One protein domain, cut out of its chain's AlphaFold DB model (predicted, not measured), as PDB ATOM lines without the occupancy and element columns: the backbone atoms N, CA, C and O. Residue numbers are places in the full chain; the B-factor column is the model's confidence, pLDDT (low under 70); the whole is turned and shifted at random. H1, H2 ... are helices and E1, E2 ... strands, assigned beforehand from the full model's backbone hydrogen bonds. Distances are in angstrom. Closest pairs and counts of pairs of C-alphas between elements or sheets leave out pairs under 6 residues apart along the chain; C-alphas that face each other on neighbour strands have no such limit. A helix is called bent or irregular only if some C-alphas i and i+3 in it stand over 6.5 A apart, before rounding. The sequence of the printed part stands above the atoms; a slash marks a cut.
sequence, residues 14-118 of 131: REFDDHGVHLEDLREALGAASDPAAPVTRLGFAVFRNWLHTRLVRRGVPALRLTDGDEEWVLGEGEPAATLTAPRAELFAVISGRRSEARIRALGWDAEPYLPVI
ATOM      1  N   ARG A  14     189.882 189.516 144.583       49.78
ATOM      2  CA  ARG A  14     189.212 189.701 143.282       49.78
ATOM      3  C   ARG A  14     190.073 190.497 142.301       49.78
ATOM      4  O   ARG A  14     190.130 190.150 141.134       49.78
ATOM      5  N   GLU A  15     190.771 191.521 142.783       47.91
ATOM      6  CA  GLU A  15     191.635 192.377 141.960       47.91
ATOM      7  C   GLU A  15     192.924 191.655 141.509       47.91
ATOM      8  O   GLU A  15     193.398 191.870 140.399       47.91
ATOM      9  N   PHE A  16     193.465 190.740 142.325       52.97
ATOM     10  CA  PHE A  16     194.622 189.909 141.952       52.97
ATOM     11  C   PHE A  16     194.277 188.716 141.041       52.97
ATOM     12  O   PHE A  16     195.168 188.223 140.346       52.97
ATOM     13  N   ASP A  17     193.028 188.242 141.051       60.34
ATOM     14  CA  ASP A  17     192.581 187.058 140.301       60.34
ATOM     15  C   ASP A  17     192.544 187.303 138.780       60.34
ATOM     16  O   ASP A  17     193.068 186.511 137.989       60.34
ATOM     17  N   ASP A  18     192.041 188.466 138.362       67.38
ATOM     18  CA  ASP A  18     191.901 188.804 136.941       67.38
ATOM     19  C   ASP A  18     193.251 189.051 136.239       67.38
ATOM     20  O   ASP A  18     193.332 188.994 135.013       67.38
ATOM     21  N   HIS A  19     194.358 189.245 136.968       76.50
ATOM     22  CA  HIS A  19     195.679 189.415 136.346       76.50
ATOM     23  C   HIS A  19     196.118 188.196 135.523       76.50
ATOM     24  O   HIS A  19     196.791 188.357 134.503       76.50
ATOM     25  N   GLY A  20     195.743 186.981 135.941       73.25
ATOM     26  CA  GLY A  20     196.018 185.769 135.164       73.25
ATOM     27  C   GLY A  20     195.217 185.750 133.865       73.25
ATOM     28  O   GLY A  20     195.748 185.405 132.813       73.25
ATOM     29  N   VAL A  21     193.960 186.190 133.928       77.12
ATOM     30  CA  VAL A  21     193.083 186.347 132.762       77.12
ATOM     31  C   VAL A  21     193.672 187.383 131.800       77.12
ATOM     32  O   VAL A  21     193.900 187.069 130.636       77.12
ATOM     33  N   HIS A  22     194.028 188.569 132.299       81.44
ATOM     34  CA  HIS A  22     194.603 189.650 131.497       81.44
ATOM     35  C   HIS A  22     195.949 189.290 130.859       81.44
ATOM     36  O   HIS A  22     196.204 189.678 129.721       81.44
ATOM     37  N   LEU A  23     196.814 188.547 131.559       79.44
ATOM     38  CA  LEU A  23     198.064 188.068 130.970       79.44
ATOM     39  C   LEU A  23     197.792 187.116 129.801       79.44
ATOM     40  O   LEU A  23     198.426 187.247 128.756       79.44
ATOM     41  N   GLU A  24     196.859 186.177 129.959       83.31
ATOM     42  CA  GLU A  24     196.499 185.244 128.888       83.31
ATOM     43  C   GLU A  24     195.814 185.958 127.714       83.31
ATOM     44  O   GLU A  24     196.118 185.647 126.567       83.31
ATOM     45  N   ASP A  25     194.976 186.965 127.975       80.38
ATOM     46  CA  ASP A  25     194.357 187.785 126.925       80.38
ATOM     47  C   ASP A  25     195.404 188.576 126.130       80.38
ATOM     48  O   ASP A  25     195.350 188.621 124.901       80.38
ATOM     49  N   LEU A  26     196.402 189.158 126.808       80.50
ATOM     50  CA  LEU A  26     197.524 189.828 126.147       80.50
ATOM     51  C   LEU A  26     198.344 188.852 125.299       80.50
ATOM     52  O   LEU A  26     198.755 189.203 124.196       80.50
ATOM     53  N   ARG A  27     198.583 187.629 125.787       82.50
ATOM     54  CA  ARG A  27     199.308 186.604 125.022       82.50
ATOM     55  C   ARG A  27     198.520 186.165 123.795       82.50
ATOM     56  O   ARG A  27     199.097 186.140 122.714       82.50
ATOM     57  N   GLU A  28     197.222 185.904 123.939       81.12
ATOM     58  CA  GLU A  28     196.333 185.554 122.825       81.12
ATOM     59  C   GLU A  28     196.301 186.681 121.779       81.12
ATOM     60  O   GLU A  28     196.539 186.429 120.598       81.12
ATOM     61  N   ALA A  29     196.136 187.938 122.210       82.25
ATOM     62  CA  ALA A  29     196.135 189.107 121.326       82.25
ATOM     63  C   ALA A  29     197.471 189.324 120.590       82.25
ATOM     64  O   ALA A  29     197.486 189.838 119.473       82.25
ATOM     65  N   LEU A  30     198.591 188.934 121.204       85.19
ATOM     66  CA  LEU A  30     199.927 189.016 120.612       85.19
ATOM     67  C   LEU A  30     200.328 187.743 119.843       85.19
ATOM     68  O   LEU A  30     201.449 187.675 119.341       85.19
ATOM     69  N   GLY A  31     199.460 186.725 119.772       80.88
ATOM     70  CA  GLY A  31     199.784 185.418 119.190       80.88
ATOM     71  C   GLY A  31     200.900 184.670 119.934       80.88
ATOM     72  O   GLY A  31     201.536 183.778 119.374       80.88
ATOM     73  N   ALA A  32     201.178 185.049 121.180       81.44
ATOM     74  CA  ALA A  32     202.184 184.416 122.015       81.44
ATOM     75  C   ALA A  32     201.647 183.113 122.621       81.44
ATOM     76  O   ALA A  32     200.467 182.991 122.949       81.44
ATOM     77  N   ALA A  33     202.537 182.142 122.829       83.38
ATOM     78  CA  ALA A  33     202.178 180.903 123.509       83.38
ATOM     79  C   ALA A  33     201.698 181.183 124.944       83.38
ATOM     80  O   ALA A  33     202.336 181.951 125.674       83.38
ATOM     81  N   SER A  34     200.600 180.532 125.341       82.94
ATOM     82  CA  SER A  34     200.116 180.515 126.727       82.94
ATOM     83  C   SER A  34     201.211 180.017 127.674       82.94
ATOM     84  O   SER A  34     202.003 179.144 127.307       82.94
ATOM     85  N   ASP A  35     201.257 180.567 128.888       83.38
ATOM     86  CA  ASP A  35     202.160 180.105 129.942       83.38
ATOM     87  C   ASP A  35     201.350 179.656 131.167       83.38
ATOM     88  O   ASP A  35     201.241 180.378 132.164       83.38
ATOM     89  N   PRO A  36     200.774 178.441 131.125       80.19
ATOM     90  CA  PRO A  36     199.981 177.910 132.227       80.19
ATOM     91  C   PRO A  36     200.810 177.646 133.494       80.19
ATOM     92  O   PRO A  36     200.230 177.358 134.543       80.19
ATOM     93  N   ALA A  37     202.144 177.705 133.414       83.00
ATOM     94  CA  ALA A  37     203.048 177.534 134.546       83.00
ATOM     95  C   ALA A  37     203.389 178.864 135.239       83.00
ATOM     96  O   ALA A  37     203.809 178.838 136.403       83.00
ATOM     97  N   ALA A  38     203.162 180.007 134.577       83.44
ATOM     98  CA  ALA A  38     203.353 181.326 135.166       83.44
ATOM     99  C   ALA A  38     202.604 181.425 136.510       83.44
ATOM    100  O   ALA A  38     201.421 181.071 136.579       83.44
ATOM    101  N   PRO A  39     203.240 181.924 137.591       84.31
ATOM    102  CA  PRO A  39     202.628 181.945 138.920       84.31
ATOM    103  C   PRO A  39     201.249 182.614 138.959       84.31
ATOM    104  O   PRO A  39     200.349 182.124 139.636       84.31
ATOM    105  N   VAL A  40     201.072 183.697 138.198       81.00
ATOM    106  CA  VAL A  40     199.804 184.431 138.117       81.00
ATOM    107  C   VAL A  40     198.717 183.636 137.386       81.00
ATOM    108  O   VAL A  40     197.591 183.564 137.870       81.00
ATOM    109  N   THR A  41     199.055 182.949 136.291       83.00
ATOM    110  CA  THR A  41     198.122 182.090 135.543       83.00
ATOM    111  C   THR A  41     197.719 180.869 136.372       83.00
ATOM    112  O   THR A  41     196.538 180.526 136.443       83.00
ATOM    113  N   ARG A  42     198.671 180.246 137.082       88.88
ATOM    114  CA  ARG A  42     198.388 179.131 138.003       88.88
ATOM    115  C   ARG A  42     197.455 179.536 139.140       88.88
ATOM    116  O   ARG A  42     196.543 178.775 139.470       88.88
ATOM    117  N   LEU A  43     197.695 180.704 139.741       88.56
ATOM    118  CA  LEU A  43     196.849 181.232 140.808       88.56
ATOM    119  C   LEU A  43     195.435 181.516 140.289       88.56
ATOM    120  O   LEU A  43     194.483 181.004 140.875       88.56
ATOM    121  N   GLY A  44     195.303 182.225 139.164       88.38
ATOM    122  CA  GLY A  44     193.998 182.515 138.560       88.38
ATOM    123  C   GLY A  44     193.214 181.242 138.230       88.38
ATOM    124  O   GLY A  44     192.053 181.089 138.609       88.38
ATOM    125  N   PHE A  45     193.867 180.233 137.641       94.06
ATOM    126  CA  PHE A  45     193.208 178.952 137.377       94.06
ATOM    127  C   PHE A  45     192.738 178.240 138.658       94.06
ATOM    128  O   PHE A  45     191.698 177.580 138.660       94.06
ATOM    129  N   ALA A  46     193.475 178.343 139.768       94.88
ATOM    130  CA  ALA A  46     193.036 177.797 141.053       94.88
ATOM    131  C   ALA A  46     191.820 178.544 141.625       94.88
ATOM    132  O   ALA A  46     190.872 177.901 142.084       94.88
ATOM    133  N   VAL A  47     191.812 179.877 141.558       93.88
ATOM    134  CA  VAL A  47     190.710 180.698 142.078       93.88
ATOM    135  C   VAL A  47     189.432 180.480 141.267       93.88
ATOM    136  O   VAL A  47     188.393 180.154 141.851       93.88
ATOM    137  N   PHE A  48     189.499 180.528 139.934       95.62
ATOM    138  CA  PHE A  48     188.327 180.298 139.084       95.62
ATOM    139  C   PHE A  48     187.754 178.881 139.225       95.62
ATOM    140  O   PHE A  48     186.529 178.715 139.211       95.62
ATOM    141  N   ARG A  49     188.597 177.858 139.439       97.50
ATOM    142  CA  ARG A  49     188.127 176.502 139.778       97.50
ATOM    143  C   ARG A  49     187.366 176.478 141.100       97.50
ATOM    144  O   ARG A  49     186.287 175.896 141.160       97.50
ATOM    145  N   ASN A  50     187.877 177.141 142.137       97.44
ATOM    146  CA  ASN A  50     187.189 177.243 143.427       97.44
ATOM    147  C   ASN A  50     185.842 177.988 143.312       97.44
ATOM    148  O   ASN A  50     184.843 177.607 143.932       97.44
ATOM    149  N   TRP A  51     185.779 179.029 142.480       96.81
ATOM    150  CA  TRP A  51     184.528 179.737 142.217       96.81
ATOM    151  C   TRP A  51     183.519 178.862 141.473       96.81
ATOM    152  O   TRP A  51     182.342 178.858 141.838       96.81
ATOM    153  N   LEU A  52     183.961 178.097 140.469       98.25
ATOM    154  CA  LEU A  52     183.104 177.132 139.783       98.25
ATOM    155  C   LEU A  52     182.615 176.049 140.748       98.25
ATOM    156  O   LEU A  52     181.409 175.842 140.831       98.25
ATOM    157  N   HIS A  53     183.501 175.448 141.549       98.44
ATOM    158  CA  HIS A  53     183.125 174.504 142.607       98.44
ATOM    159  C   HIS A  53     181.994 175.076 143.479       98.44
ATOM    160  O   HIS A  53     180.937 174.462 143.609       98.44
ATOM    161  N   THR A  54     182.161 176.301 143.984       97.81
ATOM    162  CA  THR A  54     181.147 176.967 144.818       97.81
ATOM    163  C   THR A  54     179.812 177.146 144.083       97.81
ATOM    164  O   THR A  54     178.750 176.977 144.687       97.81
ATOM    165  N   ARG A  55     179.830 177.488 142.786       97.44
ATOM    166  CA  ARG A  55     178.608 177.612 141.972       97.44
ATOM    167  C   ARG A  55     177.906 176.268 141.788       97.44
ATOM    168  O   ARG A  55     176.684 176.241 141.918       97.44
ATOM    169  N   LEU A  56     178.649 175.189 141.526       98.31
ATOM    170  CA  LEU A  56     178.087 173.845 141.357       98.31
ATOM    171  C   LEU A  56     177.386 173.383 142.639       98.31
ATOM    172  O   LEU A  56     176.195 173.072 142.600       98.31
ATOM    173  N   VAL A  57     178.076 173.477 143.783       98.06
ATOM    174  CA  VAL A  57     177.522 173.111 145.099       98.06
ATOM    175  C   VAL A  57     176.256 173.911 145.409       98.06
ATOM    176  O   VAL A  57     175.205 173.342 145.692       98.06
ATOM    177  N   ARG A  58     176.304 175.245 145.278       96.81
ATOM    178  CA  ARG A  58     175.148 176.111 145.581       96.81
ATOM    179  C   ARG A  58     173.932 175.856 144.695       96.81
ATOM    180  O   ARG A  58     172.818 176.186 145.096       96.81
ATOM    181  N   ARG A  59     174.137 175.352 143.479       96.38
ATOM    182  CA  ARG A  59     173.072 175.087 142.501       96.38
ATOM    183  C   ARG A  59     172.608 173.630 142.519       96.38
ATOM    184  O   ARG A  59     171.699 173.308 141.763       96.38
ATOM    185  N   GLY A  60     173.204 172.776 143.356       97.06
ATOM    186  CA  GLY A  60     172.913 171.343 143.377       97.06
ATOM    187  C   GLY A  60     173.269 170.646 142.062       97.06
ATOM    188  O   GLY A  60     172.635 169.659 141.699       97.06
ATOM    189  N   VAL A  61     174.237 171.188 141.319       98.00
ATOM    190  CA  VAL A  61     174.732 170.571 140.086       98.00
ATOM    191  C   VAL A  61     175.702 169.446 140.471       98.00
ATOM    192  O   VAL A  61     176.556 169.689 141.331       98.00
ATOM    193  N   PRO A  62     175.602 168.243 139.864       98.31
ATOM    194  CA  PRO A  62     176.551 167.155 140.104       98.31
ATOM    195  C   PRO A  62     178.004 167.591 139.915       98.31
ATOM    196  O   PRO A  62     178.278 168.550 139.196       98.31
ATOM    197  N   ALA A  63     178.954 166.885 140.526       98.56
ATOM    198  CA  ALA A  63     180.358 167.236 140.361       98.56
ATOM    199  C   ALA A  63     180.805 167.167 138.883       98.56
ATOM    200  O   ALA A  63     180.297 166.371 138.088       98.56
ATOM    201  N   LEU A  64     181.757 168.023 138.517       98.75
ATOM    202  CA  LEU A  64     182.414 168.091 137.215       98.75
ATOM    203  C   LEU A  64     183.890 167.749 137.385       98.75
ATOM    204  O   LEU A  64     184.571 168.345 138.220       98.75
ATOM    205  N   ARG A  65     184.408 166.851 136.550       98.81
ATOM    206  CA  ARG A  65     185.849 166.646 136.411       98.81
ATOM    207  C   ARG A  65     186.385 167.549 135.307       98.81
ATOM    208  O   ARG A  65     185.879 167.532 134.191       98.81
ATOM    209  N   LEU A  66     187.423 168.313 135.609       98.69
ATOM    210  CA  LEU A  66     188.263 168.972 134.615       98.69
ATOM    211  C   LEU A  66     189.573 168.194 134.497       98.69
ATOM    212  O   LEU A  66     190.118 167.784 135.522       98.69
ATOM    213  N   THR A  67     190.104 168.030 133.290       98.38
ATOM    214  CA  THR A  67     191.434 167.437 133.099       98.38
ATOM    215  C   THR A  67     192.135 167.981 131.861       98.38
ATOM    216  O   THR A  67     191.502 168.219 130.831       98.38
ATOM    217  N   ASP A  68     193.447 168.186 131.967       96.69
ATOM    218  CA  ASP A  68     194.314 168.501 130.827       96.69
ATOM    219  C   ASP A  68     195.033 167.275 130.244       96.69
ATOM    220  O   ASP A  68     195.839 167.422 129.329       96.69
ATOM    221  N   GLY A  69     194.694 166.075 130.725       95.56
ATOM    222  CA  GLY A  69     195.323 164.805 130.361       95.56
ATOM    223  C   GLY A  69     196.436 164.377 131.320       95.56
ATOM    224  O   GLY A  69     196.647 163.177 131.480       95.56
ATOM    225  N   ASP A  70     197.078 165.330 132.002       95.06
ATOM    226  CA  ASP A  70     198.152 165.070 132.968       95.06
ATOM    227  C   ASP A  70     197.663 165.226 134.416       95.06
ATOM    228  O   ASP A  70     198.011 164.441 135.299       95.06
ATOM    229  N   GLU A  71     196.838 166.243 134.664       97.00
ATOM    230  CA  GLU A  71     196.230 166.536 135.956       97.00
ATOM    231  C   GLU A  71     194.700 166.496 135.877       97.00
ATOM    232  O   GLU A  71     194.078 166.744 134.838       97.00
ATOM    233  N   GLU A  72     194.076 166.204 137.017       98.00
ATOM    234  CA  GLU A  72     192.625 166.163 137.165       98.00
ATOM    235  C   GLU A  72     192.166 166.993 138.363       98.00
ATOM    236  O   GLU A  72     192.810 167.029 139.416       98.00
ATOM    237  N   TRP A  73     191.003 167.627 138.221       98.31
ATOM    238  CA  TRP A  73     190.387 168.434 139.266       98.31
ATOM    239  C   TRP A  73     188.884 168.185 139.318       98.31
ATOM    240  O   TRP A  73     188.182 168.385 138.330       98.31
ATOM    241  N   VAL A  74     188.384 167.786 140.485       98.56
ATOM    242  CA  VAL A  74     186.953 167.565 140.721       98.56
ATOM    243  C   VAL A  74     186.344 168.799 141.384       98.56
ATOM    244  O   VAL A  74     186.826 169.265 142.417       98.56
ATOM    245  N   LEU A  75     185.293 169.343 140.773       98.44
ATOM    246  CA  LEU A  75     184.574 170.540 141.207       98.44
ATOM    247  C   LEU A  75     183.125 170.171 141.537       98.44
ATOM    248  O   LEU A  75     182.502 169.460 140.764       98.44
ATOM    249  N   GLY A  76     182.559 170.691 142.624       98.06
ATOM    250  CA  GLY A  76     181.292 170.204 143.177       98.06
ATOM    251  C   GLY A  76     181.488 169.138 144.261       98.06
ATOM    252  O   GLY A  76     182.605 168.917 144.732       98.06
ATOM    253  N   GLU A  77     180.388 168.511 144.671       96.81
ATOM    254  CA  GLU A  77     180.349 167.466 145.698       96.81
ATOM    255  C   GLU A  77     179.974 166.109 145.087       96.81
ATOM    256  O   GLU A  77     179.153 166.034 144.171       96.81
ATOM    257  N   GLY A  78     180.547 165.032 145.632       94.69
ATOM    258  CA  GLY A  78     180.279 163.661 145.198       94.69
ATOM    259  C   GLY A  78     181.045 163.238 143.942       94.69
ATOM    260  O   GLY A  78     182.044 163.847 143.561       94.69
ATOM    261  N   GLU A  79     180.580 162.150 143.325       96.38
ATOM    262  CA  GLU A  79     181.191 161.594 142.115       96.38
ATOM    263  C   GLU A  79     180.922 162.483 140.889       96.38
ATOM    264  O   GLU A  79     179.782 162.924 140.691       96.38
ATOM    265  N   PRO A  80     181.936 162.745 140.040       97.94
ATOM    266  CA  PRO A  80     181.741 163.494 138.806       97.94
ATOM    267  C   PRO A  80     180.766 162.799 137.853       97.94
ATOM    268  O   PRO A  80     180.975 161.645 137.488       97.94
ATOM    269  N   ALA A  81     179.746 163.525 137.393       98.25
ATOM    270  CA  ALA A  81     178.805 163.020 136.389       98.25
ATOM    271  C   ALA A  81     179.259 163.311 134.946       98.25
ATOM    272  O   ALA A  81     178.834 162.625 134.022       98.25
ATOM    273  N   ALA A  82     180.161 164.279 134.755       98.38
ATOM    274  CA  ALA A  82     180.773 164.593 133.470       98.38
ATOM    275  C   ALA A  82     182.267 164.908 133.616       98.38
ATOM    276  O   ALA A  82     182.755 165.247 134.701       98.38
ATOM    277  N   THR A  83     182.989 164.811 132.498       98.69
ATOM    278  CA  THR A  83     184.400 165.194 132.387       98.69
ATOM    279  C   THR A  83     184.586 166.140 131.212       98.69
ATOM    280  O   THR A  83     184.212 165.807 130.091       98.69
ATOM    281  N   LEU A  84     185.185 167.300 131.468       98.56
ATOM    282  CA  LEU A  84     185.646 168.230 130.449       98.56
ATOM    283  C   LEU A  84     187.167 168.100 130.301       98.56
ATOM    284  O   LEU A  84     187.924 168.473 131.203       98.56
ATOM    285  N   THR A  85     187.594 167.600 129.144       98.44
ATOM    286  CA  THR A  85     189.004 167.403 128.796       98.44
ATOM    287  C   THR A  85     189.452 168.458 127.793       98.44
ATOM    288  O   THR A  85     188.904 168.541 126.695       98.44
ATOM    289  N   ALA A  86     190.451 169.260 128.150       97.62
ATOM    290  CA  ALA A  86     191.073 170.231 127.249       97.62
ATOM    291  C   ALA A  86     192.425 170.691 127.819       97.62
ATOM    292  O   ALA A  86     192.629 170.597 129.028       97.62
ATOM    293  N   PRO A  87     193.335 171.265 127.010       95.94
ATOM    294  CA  PRO A  87     194.555 171.867 127.538       95.94
ATOM    295  C   PRO A  87     194.249 172.886 128.644       95.94
ATOM    296  O   PRO A  87     193.261 173.619 128.561       95.94
ATOM    297  N   ARG A  88     195.124 172.995 129.651       94.81
ATOM    298  CA  ARG A  88     194.907 173.855 130.831       94.81
ATOM    299  C   ARG A  88     194.532 175.299 130.493       94.81
ATOM    300  O   ARG A  88     193.664 175.870 131.146       94.81
ATOM    301  N   ALA A  89     195.154 175.873 129.465       91.06
ATOM    302  CA  ALA A  89     194.839 177.217 128.987       91.06
ATOM    303  C   ALA A  89     193.394 177.331 128.468       91.06
ATOM    304  O   ALA A  89     192.698 178.300 128.773       91.06
ATOM    305  N   GLU A  90     192.913 176.318 127.742       95.69
ATOM    306  CA  GLU A  90     191.533 176.268 127.255       95.69
ATOM    307  C   GLU A  90     190.559 176.049 128.417       95.69
ATOM    308  O   GLU A  90     189.581 176.783 128.514       95.69
ATOM    309  N   LEU A  91     190.855 175.144 129.360       97.75
ATOM    310  CA  LEU A  91     190.052 174.981 130.580       97.75
ATOM    311  C   LEU A  91     189.936 176.293 131.355       97.75
ATOM    312  O   LEU A  91     188.839 176.666 131.770       97.75
ATOM    313  N   PHE A  92     191.049 177.014 131.522       96.06
ATOM    314  CA  PHE A  92     191.049 178.303 132.198       96.06
ATOM    315  C   PHE A  92     190.196 179.327 131.444       96.06
ATOM    316  O   PHE A  92     189.379 180.007 132.062       96.06
ATOM    317  N   ALA A  93     190.314 179.408 130.116       94.75
ATOM    318  CA  ALA A  93     189.479 180.280 129.290       94.75
ATOM    319  C   ALA A  93     187.980 179.930 129.379       94.75
ATOM    320  O   ALA A  93     187.151 180.834 129.458       94.75
ATOM    321  N   VAL A  94     187.624 178.642 129.431       97.50
ATOM    322  CA  VAL A  94     186.235 178.182 129.605       97.50
ATOM    323  C   VAL A  94     185.661 178.648 130.943       97.50
ATOM    324  O   VAL A  94     184.627 179.316 130.969       97.50
ATOM    325  N   ILE A  95     186.334 178.349 132.059       97.38
ATOM    326  CA  ILE A  95     185.791 178.639 133.399       97.38
ATOM    327  C   ILE A  95     185.869 180.126 133.782       97.38
ATOM    328  O   ILE A  95     185.178 180.554 134.708       97.38
ATOM    329  N   SER A  96     186.690 180.907 133.069       95.06
ATOM    330  CA  SER A  96     186.757 182.373 133.182       95.06
ATOM    331  C   SER A  96     185.814 183.111 132.227       95.06
ATOM    332  O   SER A  96     185.753 184.335 132.269       95.06
ATOM    333  N   GLY A  97     185.046 182.396 131.396       93.88
ATOM    334  CA  GLY A  97     184.040 183.011 130.524       93.88
ATOM    335  C   GLY A  97     184.594 183.640 129.252       93.88
ATOM    336  O   GLY A  97     183.936 184.478 128.652       93.88
ATOM    337  N   ARG A  98     185.784 183.240 128.805       93.44
ATOM    338  CA  ARG A  98     186.426 183.753 127.581       93.44
ATOM    339  C   ARG A  98     186.180 182.885 126.349       93.44
ATOM    340  O   ARG A  98     186.799 183.078 125.304       93.44
ATOM    341  N   ARG A  99     185.298 181.891 126.463       94.62
ATOM    342  CA  ARG A  99     184.918 180.987 125.374       94.62
ATOM    343  C   ARG A  99     183.421 181.047 125.149       94.62
ATOM    344  O   ARG A  99     182.644 181.035 126.097       94.62
ATOM    345  N   SER A 100     183.031 181.124 123.881       95.31
ATOM    346  CA  SER A 100     181.625 181.080 123.496       95.31
ATOM    347  C   SER A 100     181.022 179.716 123.813       95.31
ATOM    348  O   SER A 100     181.720 178.699 123.823       95.31
ATOM    349  N   GLU A 101     179.706 179.679 124.000       95.25
ATOM    350  CA  GLU A 101     178.967 178.431 124.201       95.25
ATOM    351  C   GLU A 101     179.267 177.396 123.106       95.25
ATOM    352  O   GLU A 101     179.575 176.245 123.409       95.25
ATOM    353  N   ALA A 102     179.249 177.813 121.835       94.50
ATOM    354  CA  ALA A 102     179.531 176.924 120.710       94.50
ATOM    355  C   ALA A 102     180.923 176.277 120.815       94.50
ATOM    356  O   ALA A 102     181.063 175.078 120.575       94.50
ATOM    357  N   ARG A 103     181.942 177.046 121.227       95.25
ATOM    358  CA  ARG A 103     183.305 176.532 121.412       95.25
ATOM    359  C   ARG A 103     183.401 175.584 122.604       95.25
ATOM    360  O   ARG A 103     184.052 174.554 122.485       95.25
ATOM    361  N   ILE A 104     182.718 175.884 123.708       97.31
ATOM    362  CA  ILE A 104     182.680 175.006 124.888       97.31
ATOM    363  C   ILE A 104     182.031 173.659 124.544       97.31
ATOM    364  O   ILE A 104     182.546 172.614 124.934       97.31
ATOM    365  N   ARG A 105     180.924 173.667 123.791       96.56
ATOM    366  CA  ARG A 105     180.235 172.442 123.350       96.56
ATOM    367  C   ARG A 105     181.073 171.615 122.375       96.56
ATOM    368  O   ARG A 105     181.055 170.390 122.442       96.56
ATOM    369  N   ALA A 106     181.842 172.271 121.506       96.81
ATOM    370  CA  ALA A 106     182.718 171.606 120.542       96.81
ATOM    371  C   ALA A 106     183.854 170.782 121.188       96.81
ATOM    372  O   ALA A 106     184.490 169.997 120.493       96.81
ATOM    373  N   LEU A 107     184.080 170.913 122.503       96.69
ATOM    374  CA  LEU A 107     185.031 170.090 123.261       96.69
ATOM    375  C   LEU A 107     184.538 168.646 123.501       96.69
ATOM    376  O   LEU A 107     185.295 167.834 124.019       96.69
ATOM    377  N   GLY A 108     183.301 168.303 123.113       95.50
ATOM    378  CA  GLY A 108     182.846 166.907 123.029       95.50
ATOM    379  C   GLY A 108     182.542 166.237 124.373       95.50
ATOM    380  O   GLY A 108     182.857 165.065 124.557       95.50
ATOM    381  N   TRP A 109     181.934 166.971 125.304       97.50
ATOM    382  CA  TRP A 109     181.587 166.512 126.654       97.50
ATOM    383  C   TRP A 109     180.097 166.724 126.954       97.50
ATOM    384  O   TRP A 109     179.414 167.452 126.230       97.50
ATOM    385  N   ASP A 110     179.595 166.103 128.027       97.50
ATOM    386  CA  ASP A 110     178.226 166.316 128.513       97.50
ATOM    387  C   ASP A 110     178.124 167.666 129.240       97.50
ATOM    388  O   ASP A 110     178.435 167.794 130.425       97.50
ATOM    389  N   ALA A 111     177.802 168.709 128.472       97.12
ATOM    390  CA  ALA A 111     177.870 170.098 128.918       97.12
ATOM    391  C   ALA A 111     176.713 170.491 129.847       97.12
ATOM    392  O   ALA A 111     176.827 171.447 130.618       97.12
ATOM    393  N   GLU A 112     175.591 169.783 129.793       97.31
ATOM    394  CA  GLU A 112     174.453 170.004 130.669       97.31
ATOM    395  C   GLU A 112     174.601 169.176 131.958       97.31
ATOM    396  O   GLU A 112     175.005 168.022 131.907       97.31
ATOM    397  N   PRO A 113     174.271 169.727 133.142       97.00
ATOM    398  CA  PRO A 113     173.693 171.046 133.411       97.00
ATOM    399  C   PRO A 113     174.752 172.119 133.754       97.00
ATOM    400  O   PRO A 113     174.439 173.125 134.389       97.00
ATOM    401  N   TYR A 114     176.017 171.907 133.385       98.38
ATOM    402  CA  TYR A 114     177.158 172.737 133.787       98.38
ATOM    403  C   TYR A 114     177.240 174.067 133.046       98.38
ATOM    404  O   TYR A 114     177.629 175.082 133.623       98.38
ATOM    405  N   LEU A 115     176.881 174.073 131.765       96.81
ATOM    406  CA  LEU A 115     177.077 175.209 130.875       96.81
ATOM    407  C   LEU A 115     176.460 176.529 131.395       96.81
ATOM    408  O   LEU A 115     177.166 177.537 131.369       96.81
ATOM    409  N   PRO A 116     175.235 176.566 131.965       95.75
ATOM    410  CA  PRO A 116     174.668 177.793 132.537       95.75
ATOM    411  C   PRO A 116     175.428 178.370 133.746       95.75
ATOM    412  O   PRO A 116     175.154 179.497 134.155       95.75
ATOM    413  N   VAL A 117     176.339 177.606 134.362       96.50
ATOM    414  CA  VAL A 117     177.073 177.992 135.585       96.50
ATOM    415  C   VAL A 117     178.597 177.902 135.439       96.50
ATOM    416  O   VAL A 117     179.322 178.183 136.400       96.50
ATOM    417  N   ILE A 118     179.088 177.533 134.250       97.19
ATOM    418  CA  ILE A 118     180.504 177.237 133.987       97.19
ATOM    419  C   ILE A 118     181.403 178.455 134.244       97.19
ATOM    420  O   ILE A 118     182.494 178.329 134.798       97.19
TER     421      ILE A 118
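What this domain is: This is residues 14 to 118 of the 131 residues of an uncharacterized protein of Amycolatopsis methanolica 239 (UniProt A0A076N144). A small three-stranded sheet has the long helix H2 running over it along its edge strand E2, while the short H3 packs on H2 in the middle of the model. H1 crosses H2 near H2's beginning, away from the sheet, and H4 is near H3, farther out. The printed part has 105 residues, with four named helices and three named strands in the chain order H1, H2, E1, E2, E3, H3, H4. The sheet is mixed, in the order E2, E1, E3, and the class is mixed, helices and strands. The whole is compact, with a radius of gyration of the C-alphas of 13.3 A and spans of 37 by 28 by 25 A.

Where its parts are: Begin with the sheet: find C-alpha 63 at (180.358, 167.236, 140.361), where E1, residues 63 to 67, begins its 13.2 A. E2 is residues 72 to 75, and E3 is residues 80 to 85, 13.0 A long. Find C-alpha 39 at (202.628, 181.945, 138.920); from there H2, residues 39 to 59, runs 30.6 A. H1, residues 14 to 29, runs 23.0 A with a kink of 25 degrees near residue 21; it is neither bent nor irregular, but only just: C-alphas 17 and 20 are 6.3 A apart. H3 is residues 88 to 95. H4, residues 101 to 105, ends at C-alpha 105, (180.235, 172.442, 123.350).

How they stand to each other: Look first at the hairpin of E1 and E2, antiparallel at 155 degrees, where N 66 and O 73 are 2.8 A apart, within hydrogen-bond range. E1 and E3 are parallel at 24 degrees, with N 84 and O 65 at 2.8 A. H2 is on the sheet at a height over the sheet of 9.6 A, and its closest C-alphas to E2 are those of His 53 and Leu 75, 4.4 A apart. It lies over E2 and runs along the strands, at 15 degrees to E2 on the local plane. With its residues 45 to 52 alone H2 touches H3, at a steep tilt of 39 degrees, the same way; the closest C-alphas, of Phe 45 and Phe 92, are 5.6 A apart. H3 only grazes the sheet, with its residues 88 to 91. Residues 17 to 24 of H1 alone touch H2, at a steep tilt of 64 degrees, opposite ways, with the C-alphas of Gly 20 and Thr 41 closest at 4.3 A. H3 and H4 are close but not clearly touching, their closest C-alphas, of Val 94 and Ile 104, being 6.7 A apart. H1 and H4 are apart. In H2, H3 and H4 every O i to N i+4 pair is within hydrogen-bond range; in H1, 8 of 12 are.

The domain as a whole: The C-alphas farthest apart, of Leu 30 and Gly 78, are 40.4 A from each other. The printed part has no cut, and no link is long. Residues 106 to 118 hold no named element. The mean pLDDT of the printed part is 91.2, and residues 14 to 18 are under 70.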